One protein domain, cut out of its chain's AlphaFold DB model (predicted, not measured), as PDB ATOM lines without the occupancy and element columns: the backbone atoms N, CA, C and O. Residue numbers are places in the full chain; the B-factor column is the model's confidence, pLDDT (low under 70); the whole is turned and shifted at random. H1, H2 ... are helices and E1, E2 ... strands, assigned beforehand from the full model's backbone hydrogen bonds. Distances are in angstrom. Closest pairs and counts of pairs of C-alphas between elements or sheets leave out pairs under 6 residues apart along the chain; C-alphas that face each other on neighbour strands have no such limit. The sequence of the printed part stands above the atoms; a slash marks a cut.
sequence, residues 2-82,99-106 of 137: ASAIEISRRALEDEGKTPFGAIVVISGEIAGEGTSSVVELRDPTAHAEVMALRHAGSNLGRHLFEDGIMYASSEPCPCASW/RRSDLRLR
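What this domain is: This is residues 2 to 82 and 99 to 106 of the 137 residues of the protein "Nucleoside deaminase" of Micromonospora endolithica (UniProt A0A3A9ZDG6). One antiparallel sheet of four strands lies between two helices, with H3 covering one face over E2 and E1 and H1 covering the other, in three layers. The long hairpin of E1 and E2 runs along the longest axis, while the two short helices, H2 and H4, lie off the sheet. The printed part has 89 residues, with four named helices and four named strands in the order H1 E1 E2 H2 H3 E3 H4 E4. The sheet's order is E2 E1 E3 E4, and the class is mixed, helices and strands. The whole is compact, with a radius of gyration of the C-alphas of 12.1 A and spans of 34 by 24 by 24 A.

How they stand to each other: Start with H1, residues 2 to 10, then go to E1, residues 18 to 26: their closest C-alphas, those of Ser 8 and Gly 21, are 4.5 A apart. E1 forms a hairpin with E2, residues 29 to 36, antiparallel at 161 degrees; look for N 22 and O 34, 2.9 A apart and within hydrogen-bond range. H1 is on the sheet at a height of 7.4 A. H2, residues 38 to 41, is not on the sheet. H3, residues 48 to 60, is on the face opposite to H1, at a height of 5.6 A; on the local plane it runs slantwise to E2 at 35 degrees. Its closest C-alphas to E2 are those of Ala 56 and Gly 32, 4.0 A apart. E3, residues 68 to 72, is antiparallel to E1 at 162 degrees, with N 23 and O 71 2.8 A apart and within hydrogen-bond range. E2, H2, H3 and E3 make a split strand-helix-strand unit, two strands running the same way with E1 between them, and its crossover is right-handed. H4, residues 78 to 81, is close to but not clearly touching H3, with the C-alphas of Ala 80 and Glu 49 closest at 6.6 A. The edge strand E4, residues 102 to 104, is antiparallel to E3 at 154 degrees, with N 70 and O 103 3.0 A apart and within hydrogen-bond range. In H1 and H3 every O i to N i+4 pair is within hydrogen-bond range; H2 and H4 are too short for such a pair.

Where its parts are: Find C-alpha 2 at (29.088, 106.594, 16.373), where H1 begins its 12.6 A. E1 covers 25.3 A from C-alpha 18 at (19.494, 116.277, 27.671), E2 21.5 A, H3 18.2 A and E3 13.2 A. E4 ends at C-alpha 104, (36.136, 99.370, 30.603).

The domain as a whole: The farthest C-alphas, those of Glu 15 and Arg 106, are 34.7 A apart. Residues 83 to 98 are not printed, and C-alphas 82 and 99 stand 16.9 A apart across this cut. Of the links that are printed whole, none is long. The mean pLDDT of the printed part is 75.8; look for values under 70 at residues 15 to 16, 64, 74 to 82 and 99 to 106.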
ATOM      1  N   ALA A   2      30.063 105.982  17.292       77.31
ATOM      2  CA  ALA A   2      29.088 106.594  16.373       77.31
ATOM      3  C   ALA A   2      27.623 106.428  16.837       77.31
ATOM      4  O   ALA A   2      26.876 107.400  16.849       77.31
ATOM      5  N   SER A   3      27.250 105.246  17.342       78.69
ATOM      6  CA  SER A   3      25.902 105.004  17.878       78.69
ATOM      7  C   SER A   3      25.565 105.865  19.105       78.69
ATOM      8  O   SER A   3      24.447 106.344  19.213       78.69
ATOM      9  N   ALA A   4      26.525 106.145  19.997       76.88
ATOM     10  CA  ALA A   4      26.298 107.008  21.165       76.88
ATOM     11  C   ALA A   4      26.039 108.476  20.766       76.88
ATOM     12  O   ALA A   4      25.250 109.173  21.409       76.88
ATOM     13  N   ILE A   5      26.676 108.938  19.685       80.44
ATOM     14  CA  ILE A   5      26.448 110.275  19.120       80.44
ATOM     15  C   ILE A   5      25.057 110.347  18.491       80.44
ATOM     16  O   ILE A   5      24.332 111.303  18.743       80.44
ATOM     17  N   GLU A   6      24.648 109.323  17.740       84.00
ATOM     18  CA  GLU A   6      23.305 109.268  17.152       84.00
ATOM     19  C   GLU A   6      22.211 109.241  18.229       84.00
ATOM     20  O   GLU A   6      21.229 109.971  18.134       84.00
ATOM     21  N   ILE A   7      22.414 108.481  19.308       83.25
ATOM     22  CA  ILE A   7      21.514 108.471  20.469       83.25
ATOM     23  C   ILE A   7      21.425 109.865  21.110       83.25
ATOM     24  O   ILE A   7      20.336 110.327  21.443       83.25
ATOM     25  N   SER A   8      22.555 110.567  21.230       81.31
ATOM     26  CA  SER A   8      22.575 111.949  21.734       81.31
ATOM     27  C   SER A   8      21.835 112.908  20.801       81.31
ATOM     28  O   SER A   8      21.155 113.815  21.272       81.31
ATOM     29  N   ARG A   9      21.942 112.699  19.481       81.81
ATOM     30  CA  ARG A   9      21.236 113.494  18.471       81.81
ATOM     31  C   ARG A   9      19.727 113.292  18.567       81.81
ATOM     32  O   ARG A   9      18.995 114.270  18.536       81.81
ATOM     33  N   ARG A  10      19.268 112.051  18.743       82.06
ATOM     34  CA  ARG A  10      17.843 111.733  18.938       82.06
ATOM     35  C   ARG A  10      17.294 112.309  20.239       82.06
ATOM     36  O   ARG A  10      16.171 112.783  20.262       82.06
ATOM     37  N   ALA A  11      18.102 112.354  21.297       81.25
ATOM     38  CA  ALA A  11      17.698 112.972  22.560       81.25
ATOM     39  C   ALA A  11      17.410 114.482  22.449       81.25
ATOM     40  O   ALA A  11      16.749 115.018  23.328       81.25
ATOM     41  N   LEU A  12      17.886 115.167  21.398       79.38
ATOM     42  CA  LEU A  12      17.521 116.565  21.117       79.38
ATOM     43  C   LEU A  12      16.107 116.712  20.547       79.38
ATOM     44  O   LEU A  12      15.543 117.799  20.616       79.38
ATOM     45  N   GLU A  13      15.571 115.655  19.937       81.00
ATOM     46  CA  GLU A  13      14.227 115.644  19.350       81.00
ATOM     47  C   GLU A  13      13.155 115.428  20.439       81.00
ATOM     48  O   GLU A  13      12.002 115.810  20.254       81.00
ATOM     49  N   ASP A  14      13.551 114.886  21.596       76.88
ATOM     50  CA  ASP A  14      12.683 114.630  22.745       76.88
ATOM     51  C   ASP A  14      12.666 115.821  23.724       76.88
ATOM     52  O   ASP A  14      13.677 116.167  24.346       76.88
ATOM     53  N   GLU A  15      11.491 116.422  23.934       69.19
ATOM     54  CA  GLU A  15      11.317 117.483  24.930       69.19
ATOM     55  C   GLU A  15      11.619 116.971  26.350       69.19
ATOM     56  O   GLU A  15      11.037 115.999  26.828       69.19
ATOM     57  N   GLY A  16      12.532 117.648  27.054       67.31
ATOM     58  CA  GLY A  16      12.880 117.328  28.443       67.31
ATOM     59  C   GLY A  16      14.034 116.336  28.619       67.31
ATOM     60  O   GLY A  16      14.435 116.079  29.758       67.31
ATOM     61  N   LYS A  17      14.625 115.831  27.531       75.62
ATOM     62  CA  LYS A  17      15.886 115.082  27.587       75.62
ATOM     63  C   LYS A  17      17.079 115.996  27.360       75.62
ATOM     64  O   LYS A  17      16.991 117.069  26.769       75.62
ATOM     65  N   THR A  18      18.221 115.576  27.889       76.12
ATOM     66  CA  THR A  18      19.494 116.277  27.671       76.12
ATOM     67  C   THR A  18      20.312 115.526  26.621       76.12
ATOM     68  O   THR A  18      20.219 114.297  26.564       76.12
ATOM     69  N   PRO A  19      21.114 116.223  25.790       79.62
ATOM     70  CA  PRO A  19      21.814 115.642  24.640       79.62
ATOM     71  C   PRO A  19      23.051 114.837  25.054       79.62
ATOM     72  O   PRO A  19      24.177 115.111  24.645       79.62
ATOM     73  N   PHE A  20      22.835 113.829  25.890       82.88
ATOM     74  CA  PHE A  20      23.846 112.902  26.366       82.88
ATOM     75  C   PHE A  20      23.369 111.484  26.101       82.88
ATOM     76  O   PHE A  20      22.245 111.119  26.450       82.88
ATOM     77  N   GLY A  21      24.244 110.692  25.492       86.25
ATOM     78  CA  GLY A  21      23.972 109.330  25.067       86.25
ATOM     79  C   GLY A  21      25.121 108.414  25.456       86.25
ATOM     80  O   GLY A  21      26.293 108.785  25.342       86.25
ATOM     81  N   ALA A  22      24.785 107.211  25.904       87.19
ATOM     82  CA  ALA A  22      25.745 106.175  26.239       87.19
ATOM     83  C   ALA A  22      25.270 104.810  25.740       87.19
ATOM     84  O   ALA A  22      24.074 104.543  25.636       87.19
ATOM     85  N   ILE A  23      26.225 103.935  25.442       88.69
ATOM     86  CA  ILE A  23      25.982 102.542  25.070       88.69
ATOM     87  C   ILE A  23      26.903 101.624  25.866       88.69
ATOM     88  O   ILE A  23      28.031 101.991  26.200       88.69
ATOM     89  N   VAL A  24      26.439 100.410  26.130       87.12
ATOM     90  CA  VAL A  24      27.213  99.327  26.734       87.12
ATOM     91  C   VAL A  24      27.362  98.228  25.696       87.12
ATOM     92  O   VAL A  24      26.370  97.710  25.192       87.12
ATOM     93  N   VAL A  25      28.604  97.870  25.388       84.75
ATOM     94  CA  VAL A  25      28.957  96.821  24.433       84.75
ATOM     95  C   VAL A  25      29.583  95.658  25.188       84.75
ATOM     96  O   VAL A  25      30.521  95.853  25.958       84.75
ATOM     97  N   ILE A  26      29.083  94.444  24.975       83.44
ATOM     98  CA  ILE A  26      29.590  93.216  25.596       83.44
ATOM     99  C   ILE A  26      29.831  92.200  24.493       83.44
ATOM    100  O   ILE A  26      28.956  91.959  23.669       83.44
ATOM    101  N   SER A  27      31.031  91.617  24.462       82.06
ATOM    102  CA  SER A  27      31.411  90.621  23.447       82.06
ATOM    103  C   SER A  27      31.227  91.095  21.993       82.06
ATOM    104  O   SER A  27      31.050  90.277  21.101       82.06
ATOM    105  N   GLY A  28      31.295  92.411  21.749       82.56
ATOM    106  CA  GLY A  28      31.115  93.020  20.424       82.56
ATOM    107  C   GLY A  28      29.682  93.454  20.096       82.56
ATOM    108  O   GLY A  28      29.501  94.190  19.133       82.56
ATOM    109  N   GLU A  29      28.700  93.091  20.922       84.31
ATOM    110  CA  GLU A  29      27.281  93.406  20.721       84.31
ATOM    111  C   GLU A  29      26.810  94.522  21.656       84.31
ATOM    112  O   GLU A  29      27.271  94.631  22.796       84.31
ATOM    113  N   ILE A  30      25.867  95.351  21.201       87.81
ATOM    114  CA  ILE A  30      25.263  96.391  22.042       87.81
ATOM    115  C   ILE A  30      24.303  95.717  23.028       87.81
ATOM    116  O   ILE A  30      23.221  95.267  22.667       87.81
ATOM    117  N   ALA A  31      24.706  95.656  24.295       85.75
ATOM    118  CA  ALA A  31      23.898  95.105  25.376       85.75
ATOM    119  C   ALA A  31      22.857  96.110  25.887       85.75
ATOM    120  O   ALA A  31      21.789  95.711  26.349       85.75
ATOM    121  N   GLY A  32      23.163  97.409  25.829       87.69
ATOM    122  CA  GLY A  32      22.276  98.460  26.315       87.69
ATOM    123  C   GLY A  32      22.614  99.835  25.752       87.69
ATOM    124  O   GLY A  32      23.751 100.105  25.372       87.69
ATOM    125  N   GLU A  33      21.614 100.706  25.733       91.00
ATOM    126  CA  GLU A  33      21.667 102.071  25.213       91.00
ATOM    127  C   GLU A  33      20.921 102.964  26.205       91.00
ATOM    128  O   GLU A  33      20.000 102.497  26.879       91.00
ATOM    129  N   GLY A  34      21.328 104.223  26.334       88.75
ATOM    130  CA  GLY A  34      20.726 105.143  27.288       88.75
ATOM    131  C   GLY A  34      20.910 106.600  26.902       88.75
ATOM    132  O   GLY A  34      21.949 106.990  26.368       88.75
ATOM    133  N   THR A  35      19.896 107.401  27.213       89.88
ATOM    134  CA  THR A  35      19.911 108.864  27.140       89.88
ATOM    135  C   THR A  35      19.709 109.456  28.525       89.88
ATOM    136  O   THR A  35      19.216 108.789  29.437       89.88
ATOM    137  N   SER A  36      20.137 110.701  28.708       85.50
ATOM    138  CA  SER A  36      19.971 111.397  29.982       85.50
ATOM    139  C   SER A  36      18.566 111.997  30.107       85.50
ATOM    140  O   SER A  36      18.221 112.956  29.408       85.50
ATOM    141  N   SER A  37      17.791 111.454  31.049       84.50
ATOM    142  CA  SER A  37      16.398 111.818  31.360       84.50
ATOM    143  C   SER A  37      16.264 112.426  32.764       84.50
ATOM    144  O   SER A  37      15.243 112.267  33.427       84.50
ATOM    145  N   VAL A  38      17.294 113.132  33.246       83.25
ATOM    146  CA  VAL A  38      17.321 113.730  34.599       83.25
ATOM    147  C   VAL A  38      16.142 114.675  34.848       83.25
ATOM    148  O   VAL A  38      15.532 114.642  35.915       83.25
ATOM    149  N   VAL A  39      15.806 115.509  33.861       80.56
ATOM    150  CA  VAL A  39      14.714 116.489  33.972       80.56
ATOM    151  C   VAL A  39      13.354 115.798  33.862       80.56
ATOM    152  O   VAL A  39      12.471 116.049  34.680       80.56
ATOM    153  N   GLU A  40      13.212 114.892  32.896       83.00
ATOM    154  CA  GLU A  40      11.997 114.111  32.642       83.00
ATOM    155  C   GLU A  40      11.601 113.239  33.845       83.00
ATOM    156  O   GLU A  40      10.477 113.321  34.339       83.00
ATOM    157  N   LEU A  41      12.543 112.446  34.367       81.94
ATOM    158  CA  LEU A  41      12.306 111.512  35.472       81.94
ATOM    159  C   LEU A  41      12.440 112.166  36.852       81.94
ATOM    160  O   LEU A  41      12.187 111.508  37.861       81.94
ATOM    161  N   ARG A  42      12.851 113.443  36.912       81.88
ATOM    162  CA  ARG A  42      13.207 114.160  38.152       81.88
ATOM    163  C   ARG A  42      14.160 113.355  39.046       81.88
ATOM    164  O   ARG A  42      14.128 113.470  40.270       81.88
ATOM    165  N   ASP A  43      14.999 112.535  38.421       82.50
ATOM    166  CA  ASP A  43      15.938 111.630  39.070       82.50
ATOM    167  C   ASP A  43      17.360 112.112  38.751       82.50
ATOM    168  O   ASP A  43      17.803 111.986  37.604       82.50
ATOM    169  N   PRO A  44      18.107 112.642  39.738       80.38
ATOM    170  CA  PRO A  44      19.480 113.097  39.526       80.38
ATOM    171  C   PRO A  44      20.437 111.957  39.143       80.38
ATOM    172  O   PRO A  44      21.572 112.222  38.768       80.38
ATOM    173  N   THR A  45      20.012 110.693  39.231       80.31
ATOM    174  CA  THR A  45      20.794 109.520  38.819       80.31
ATOM    175  C   THR A  45      20.470 109.035  37.406       80.31
ATOM    176  O   THR A  45      21.188 108.178  36.893       80.31
ATOM    177  N   ALA A  46      19.439 109.577  36.742       85.12
ATOM    178  CA  ALA A  46      18.997 109.171  35.401       85.12
ATOM    179  C   ALA A  46      19.888 109.724  34.271       85.12
ATOM    180  O   ALA A  46      19.417 110.227  33.250       85.12
ATOM    181  N   HIS A  47      21.198 109.626  34.474       86.75
ATOM    182  CA  HIS A  47      22.225 109.951  33.498       86.75
ATOM    183  C   HIS A  47      22.302 108.873  32.410       86.75
ATOM    184  O   HIS A  47      21.957 107.711  32.644       86.75
ATOM    185  N   ALA A  48      22.809 109.238  31.232       85.75
ATOM    186  CA  ALA A  48      22.893 108.343  30.079       85.75
ATOM    187  C   ALA A  48      23.650 107.038  30.394       85.75
ATOM    188  O   ALA A  48      23.220 105.959  29.987       85.75
ATOM    189  N   GLU A  49      24.730 107.114  31.176       85.50
ATOM    190  CA  GLU A  49      25.544 105.973  31.610       85.50
ATOM    191  C   GLU A  49      24.738 104.994  32.470       85.50
ATOM    192  O   GLU A  49      24.769 103.779  32.258       85.50
ATOM    193  N   VAL A  50      23.983 105.531  33.431       86.31
ATOM    194  CA  VAL A  50      23.152 104.743  34.348       86.31
ATOM    195  C   VAL A  50      21.996 104.109  33.589       86.31
ATOM    196  O   VAL A  50      21.704 102.931  33.787       86.31
ATOM    197  N   MET A  51      21.372 104.855  32.679       89.44
ATOM    198  CA  MET A  51      20.304 104.342  31.827       89.44
ATOM    199  C   MET A  51      20.804 103.212  30.918       89.44
ATOM    200  O   MET A  51      20.158 102.168  30.842       89.44
ATOM    201  N   ALA A  52      21.997 103.348  30.331       88.25
ATOM    202  CA  ALA A  52      22.595 102.303  29.503       88.25
ATOM    203  C   ALA A  52      22.919 101.027  30.304       88.25
ATOM    204  O   ALA A  52      22.681  99.920  29.818       88.25
ATOM    205  N   LEU A  53      23.396 101.155  31.551       86.88
ATOM    206  CA  LEU A  53      23.616 100.015  32.454       86.88
ATOM    207  C   LEU A  53      22.308  99.360  32.902       86.88
ATOM    208  O   LEU A  53      22.222  98.134  32.936       86.88
ATOM    209  N   ARG A  54      21.283 100.156  33.233       87.75
ATOM    210  CA  ARG A  54      19.945  99.653  33.584       87.75
ATOM    211  C   ARG A  54      19.347  98.867  32.414       87.75
ATOM    212  O   ARG A  54      18.817  97.775  32.629       87.75
ATOM    213  N   HIS A  55      19.496  99.373  31.187       88.50
ATOM    214  CA  HIS A  55      19.040  98.685  29.980       88.50
ATOM    215  C   HIS A  55      19.821  97.385  29.747       88.50
ATOM    216  O   HIS A  55      19.218  96.321  29.637       88.50
ATOM    217  N   ALA A  56      21.156  97.434  29.803       86.94
ATOM    218  CA  ALA A  56      21.998  96.243  29.674       86.94
ATOM    219  C   ALA A  56      21.689  95.179  30.739       86.94
ATOM    220  O   ALA A  56      21.689  93.982  30.449       86.94
ATOM    221  N   GLY A  57      21.402  95.602  31.972       86.12
ATOM    222  CA  GLY A  57      21.098  94.700  33.079       86.12
ATOM    223  C   GLY A  57      19.736  94.039  32.946       86.12
ATOM    224  O   GLY A  57      19.605  92.853  33.244       86.12
ATOM    225  N   SER A  58      18.753  94.783  32.437       86.75
ATOM    226  CA  SER A  58      17.422  94.260  32.120       86.75
ATOM    227  C   SER A  58      17.483  93.264  30.960       86.75
ATOM    228  O   SER A  58      16.900  92.189  31.056       86.75
ATOM    229  N   ASN A  59      18.262  93.570  29.916       85.62
ATOM    230  CA  ASN A  59      18.417  92.708  28.741       85.62
ATOM    231  C   ASN A  59      19.144  91.393  29.056       85.62
ATOM    232  O   ASN A  59      18.811  90.350  28.504       85.62
ATOM    233  N   LEU A  60      20.138  91.432  29.948       83.06
ATOM    234  CA  LEU A  60      20.974  90.271  30.280       83.06
ATOM    235  C   LEU A  60      20.565  89.562  31.578       83.06
ATOM    236  O   LEU A  60      21.160  88.539  31.921       83.06
ATOM    237  N   GLY A  61      19.615  90.116  32.335       83.75
ATOM    238  CA  GLY A  61      19.188  89.587  33.634       83.75
ATOM    239  C   GLY A  61      20.291  89.573  34.701       83.75
ATOM    240  O   GLY A  61      20.257  88.747  35.612       83.75
ATOM    241  N   ARG A  62      21.304  90.446  34.596       76.81
ATOM    242  CA  ARG A  62      22.464  90.486  35.507       76.81
ATOM    243  C   ARG A  62      22.942  91.911  35.769       76.81
ATOM    244  O   ARG A  62      22.818  92.779  34.922       76.81
ATOM    245  N   HIS A  63      23.540  92.134  36.936       73.00
ATOM    246  CA  HIS A  63      24.054  93.444  37.368       73.00
ATOM    247  C   HIS A  63      25.582  93.578  37.231       73.00
ATOM    248  O   HIS A  63      26.134  94.649  37.464       73.00
ATOM    249  N   LEU A  64      26.270  92.487  36.880       69.88
ATOM    250  CA  LEU A  64      27.713  92.437  36.655       69.88
ATOM    251  C   LEU A  64      27.976  92.207  35.167       69.88
ATOM    252  O   LEU A  64      27.584  91.182  34.605       69.88
ATOM    253  N   PHE A  65      28.654  93.166  34.546       75.19
ATOM    254  CA  PHE A  65      29.045  93.119  33.141       75.19
ATOM    255  C   PHE A  65      30.545  92.853  33.061       75.19
ATOM    256  O   PHE A  65      31.354  93.776  32.990       75.19
ATOM    257  N   GLU A  66      30.920  91.578  33.140       70.94
ATOM    258  CA  GLU A  66      32.302  91.172  32.891       70.94
ATOM    259  C   GLU A  66      32.635  91.425  31.412       70.94
ATOM    260  O   GLU A  66      31.829  91.120  30.532       70.94
ATOM    261  N   ASP A  67      33.787  92.048  31.159       72.12
ATOM    262  CA  ASP A  67      34.298  92.387  29.821       72.12
ATOM    263  C   ASP A  67      33.420  93.352  28.998       72.12
ATOM    264  O   ASP A  67      33.561  93.460  27.778       72.12
ATOM    265  N   GLY A  68      32.544  94.107  29.668       77.25
ATOM    266  CA  GLY A  68      31.771  95.175  29.043       77.25
ATOM    267  C   GLY A  68      32.586  96.451  28.818       77.25
ATOM    268  O   GLY A  68      33.395  96.861  29.654       77.25
ATOM    269  N   ILE A  69      32.354  97.110  27.688       82.31
ATOM    270  CA  ILE A  69      32.908  98.426  27.367       82.31
ATOM    271  C   ILE A  69      31.747  99.407  27.267       82.31
ATOM    272  O   ILE A  69      30.824  99.201  26.482       82.31
ATOM    273  N   MET A  70      31.799 100.481  28.048       82.69
ATOM    274  CA  MET A  70      30.863 101.586  27.909       82.69
ATOM    275  C   MET A  70      31.457 102.668  27.010       82.69
ATOM    276  O   MET A  70      32.630 103.022  27.132       82.69
ATOM    277  N   TYR A  71      30.617 103.209  26.133       83.56
ATOM    278  CA  TYR A  71      30.929 104.341  25.275       83.56
ATOM    279  C   TYR A  71      29.925 105.460  25.541       83.56
ATOM    280  O   TYR A  71      28.728 105.248  25.370       83.56
ATOM    281  N   ALA A  72      30.406 106.642  25.912       81.75
ATOM    282  CA  ALA A  72      29.583 107.829  26.143       81.75
ATOM    283  C   ALA A  72      29.924 108.944  25.143       81.75
ATOM    284  O   ALA A  72      31.056 109.028  24.657       81.75
ATOM    285  N   SER A  73      28.941 109.788  24.816       77.00
ATOM    286  CA  SER A  73      29.110 110.922  23.893       77.00
ATOM    287  C   SER A  73      29.882 112.099  24.493       77.00
ATOM    288  O   SER A  73      30.436 112.910  23.756       77.00
ATOM    289  N   SER A  74      29.949 112.184  25.820       69.88
ATOM    290  CA  SER A  74      30.771 113.128  26.582       69.88
ATOM    291  C   SER A  74      31.500 112.391  27.704       69.88
ATOM    292  O   SER A  74      31.241 111.209  27.939       69.88
ATOM    293  N   GLU A  75      32.445 113.061  28.365       53.91
ATOM    294  CA  GLU A  75      33.169 112.480  29.499       53.91
ATOM    295  C   GLU A  75      32.169 112.045  30.583       53.91
ATOM    296  O   GLU A  75      31.312 112.851  30.966       53.91
ATOM    297  N   PRO A  76      32.209 110.773  31.024       59.31
ATOM    298  CA  PRO A  76      31.201 110.265  31.932       59.31
ATOM    299  C   PRO A  76      31.278 111.004  33.266       59.31
ATOM    300  O   PRO A  76      32.360 111.210  33.821       59.31
ATOM    301  N   CYS A  77      30.126 111.408  33.793       57.75
ATOM    302  CA  CYS A  77      30.062 112.110  35.069       57.75
ATOM    303  C   CYS A  77      30.641 111.210  36.180       57.75
ATOM    304  O   CYS A  77      30.317 110.019  36.219       57.75
ATOM    305  N   PRO A  78      31.427 111.735  37.144       48.75
ATOM    306  CA  PRO A  78      31.957 110.931  38.248       48.75
ATOM    307  C   PRO A  78      30.871 110.281  39.123       48.75
ATOM    308  O   PRO A  78      31.156 109.356  39.877       48.75
ATOM    309  N   CYS A  79      29.609 110.701  38.984       49.56
ATOM    310  CA  CYS A  79      28.463 110.020  39.585       49.56
ATOM    311  C   CYS A  79      28.353 108.548  39.125       49.56
ATOM    312  O   CYS A  79      28.007 107.678  39.918       49.56
ATOM    313  N   ALA A  80      28.733 108.243  37.876       45.75
ATOM    314  CA  ALA A  80      28.782 106.879  37.347       45.75
ATOM    315  C   ALA A  80      30.069 106.118  37.727       45.75
ATOM    316  O   ALA A  80      30.106 104.891  37.633       45.75
ATOM    317  N   SER A  81      31.125 106.823  38.154       42.28
ATOM    318  CA  SER A  81      32.406 106.224  38.555       42.28
ATOM    319  C   SER A  81      32.548 106.021  40.065       42.28
ATOM    320  O   SER A  81      33.581 105.515  40.505       42.28
ATOM    321  N   TRP A  82      31.528 106.359  40.863       29.45
ATOM    322  CA  TRP A  82      31.573 106.176  42.310       29.45
ATOM    323  C   TRP A  82      31.551 104.681  42.674       29.45
ATOM    324  O   TRP A  82      30.542 104.002  42.449       29.45
ATOM    325  N   ARG A  99      40.623 112.392  29.739       35.06
ATOM    326  CA  ARG A  99      41.257 111.115  29.360       35.06
ATOM    327  C   ARG A  99      40.249 109.966  29.304       35.06
ATOM    328  O   ARG A  99      39.943 109.346  30.312       35.06
ATOM    329  N   ARG A 100      39.905 109.618  28.053       36.47
ATOM    330  CA  ARG A 100      39.303 108.362  27.561       36.47
ATOM    331  C   ARG A 100      37.842 108.094  27.948       36.47
ATOM    332  O   ARG A 100      37.527 107.602  29.021       36.47
ATOM    333  N   SER A 101      36.968 108.317  26.969       47.16
ATOM    334  CA  SER A 101      35.538 107.980  26.937       47.16
ATOM    335  C   SER A 101      35.234 106.472  26.798       47.16
ATOM    336  O   SER A 101      34.076 106.093  26.630       47.16
ATOM    337  N   ASP A 102      36.252 105.604  26.864       50.72
ATOM    338  CA  ASP A 102      36.151 104.142  26.918       50.72
ATOM    339  C   ASP A 102      36.292 103.624  28.361       50.72
ATOM    340  O   ASP A 102      37.348 103.144  28.784       50.72
ATOM    341  N   LEU A 103      35.207 103.688  29.141       53.62
ATOM    342  CA  LEU A 103      35.191 103.069  30.464       53.62
ATOM    343  C   LEU A 103      35.055 101.550  30.294       53.62
ATOM    344  O   LEU A 103      33.978 101.016  30.019       53.62
ATOM    345  N   ARG A 104      36.168 100.830  30.459       53.12
ATOM    346  CA  ARG A 104      36.136  99.370  30.603       53.12
ATOM    347  C   ARG A 104      35.516  99.036  31.950       53.12
ATOM    348  O   ARG A 104      36.077  99.404  32.984       53.12
ATOM    349  N   LEU A 105      34.411  98.298  31.937       55.16
ATOM    350  CA  LEU A 105      33.813  97.716  33.133       55.16
ATOM    351  C   LEU A 105      34.757  96.599  33.604       55.16
ATOM    352  O   LEU A 105      34.646  95.437  33.223       55.16
ATOM    353  N   ARG A 106      35.803  96.980  34.348       37.66
ATOM    354  CA  ARG A 106      36.742  96.021  34.934       37.66
ATOM    355  C   ARG A 106      36.012  95.204  35.992       37.66
ATOM    356  O   ARG A 106      35.123  95.711  36.675       37.66
TER     357      ARG A 106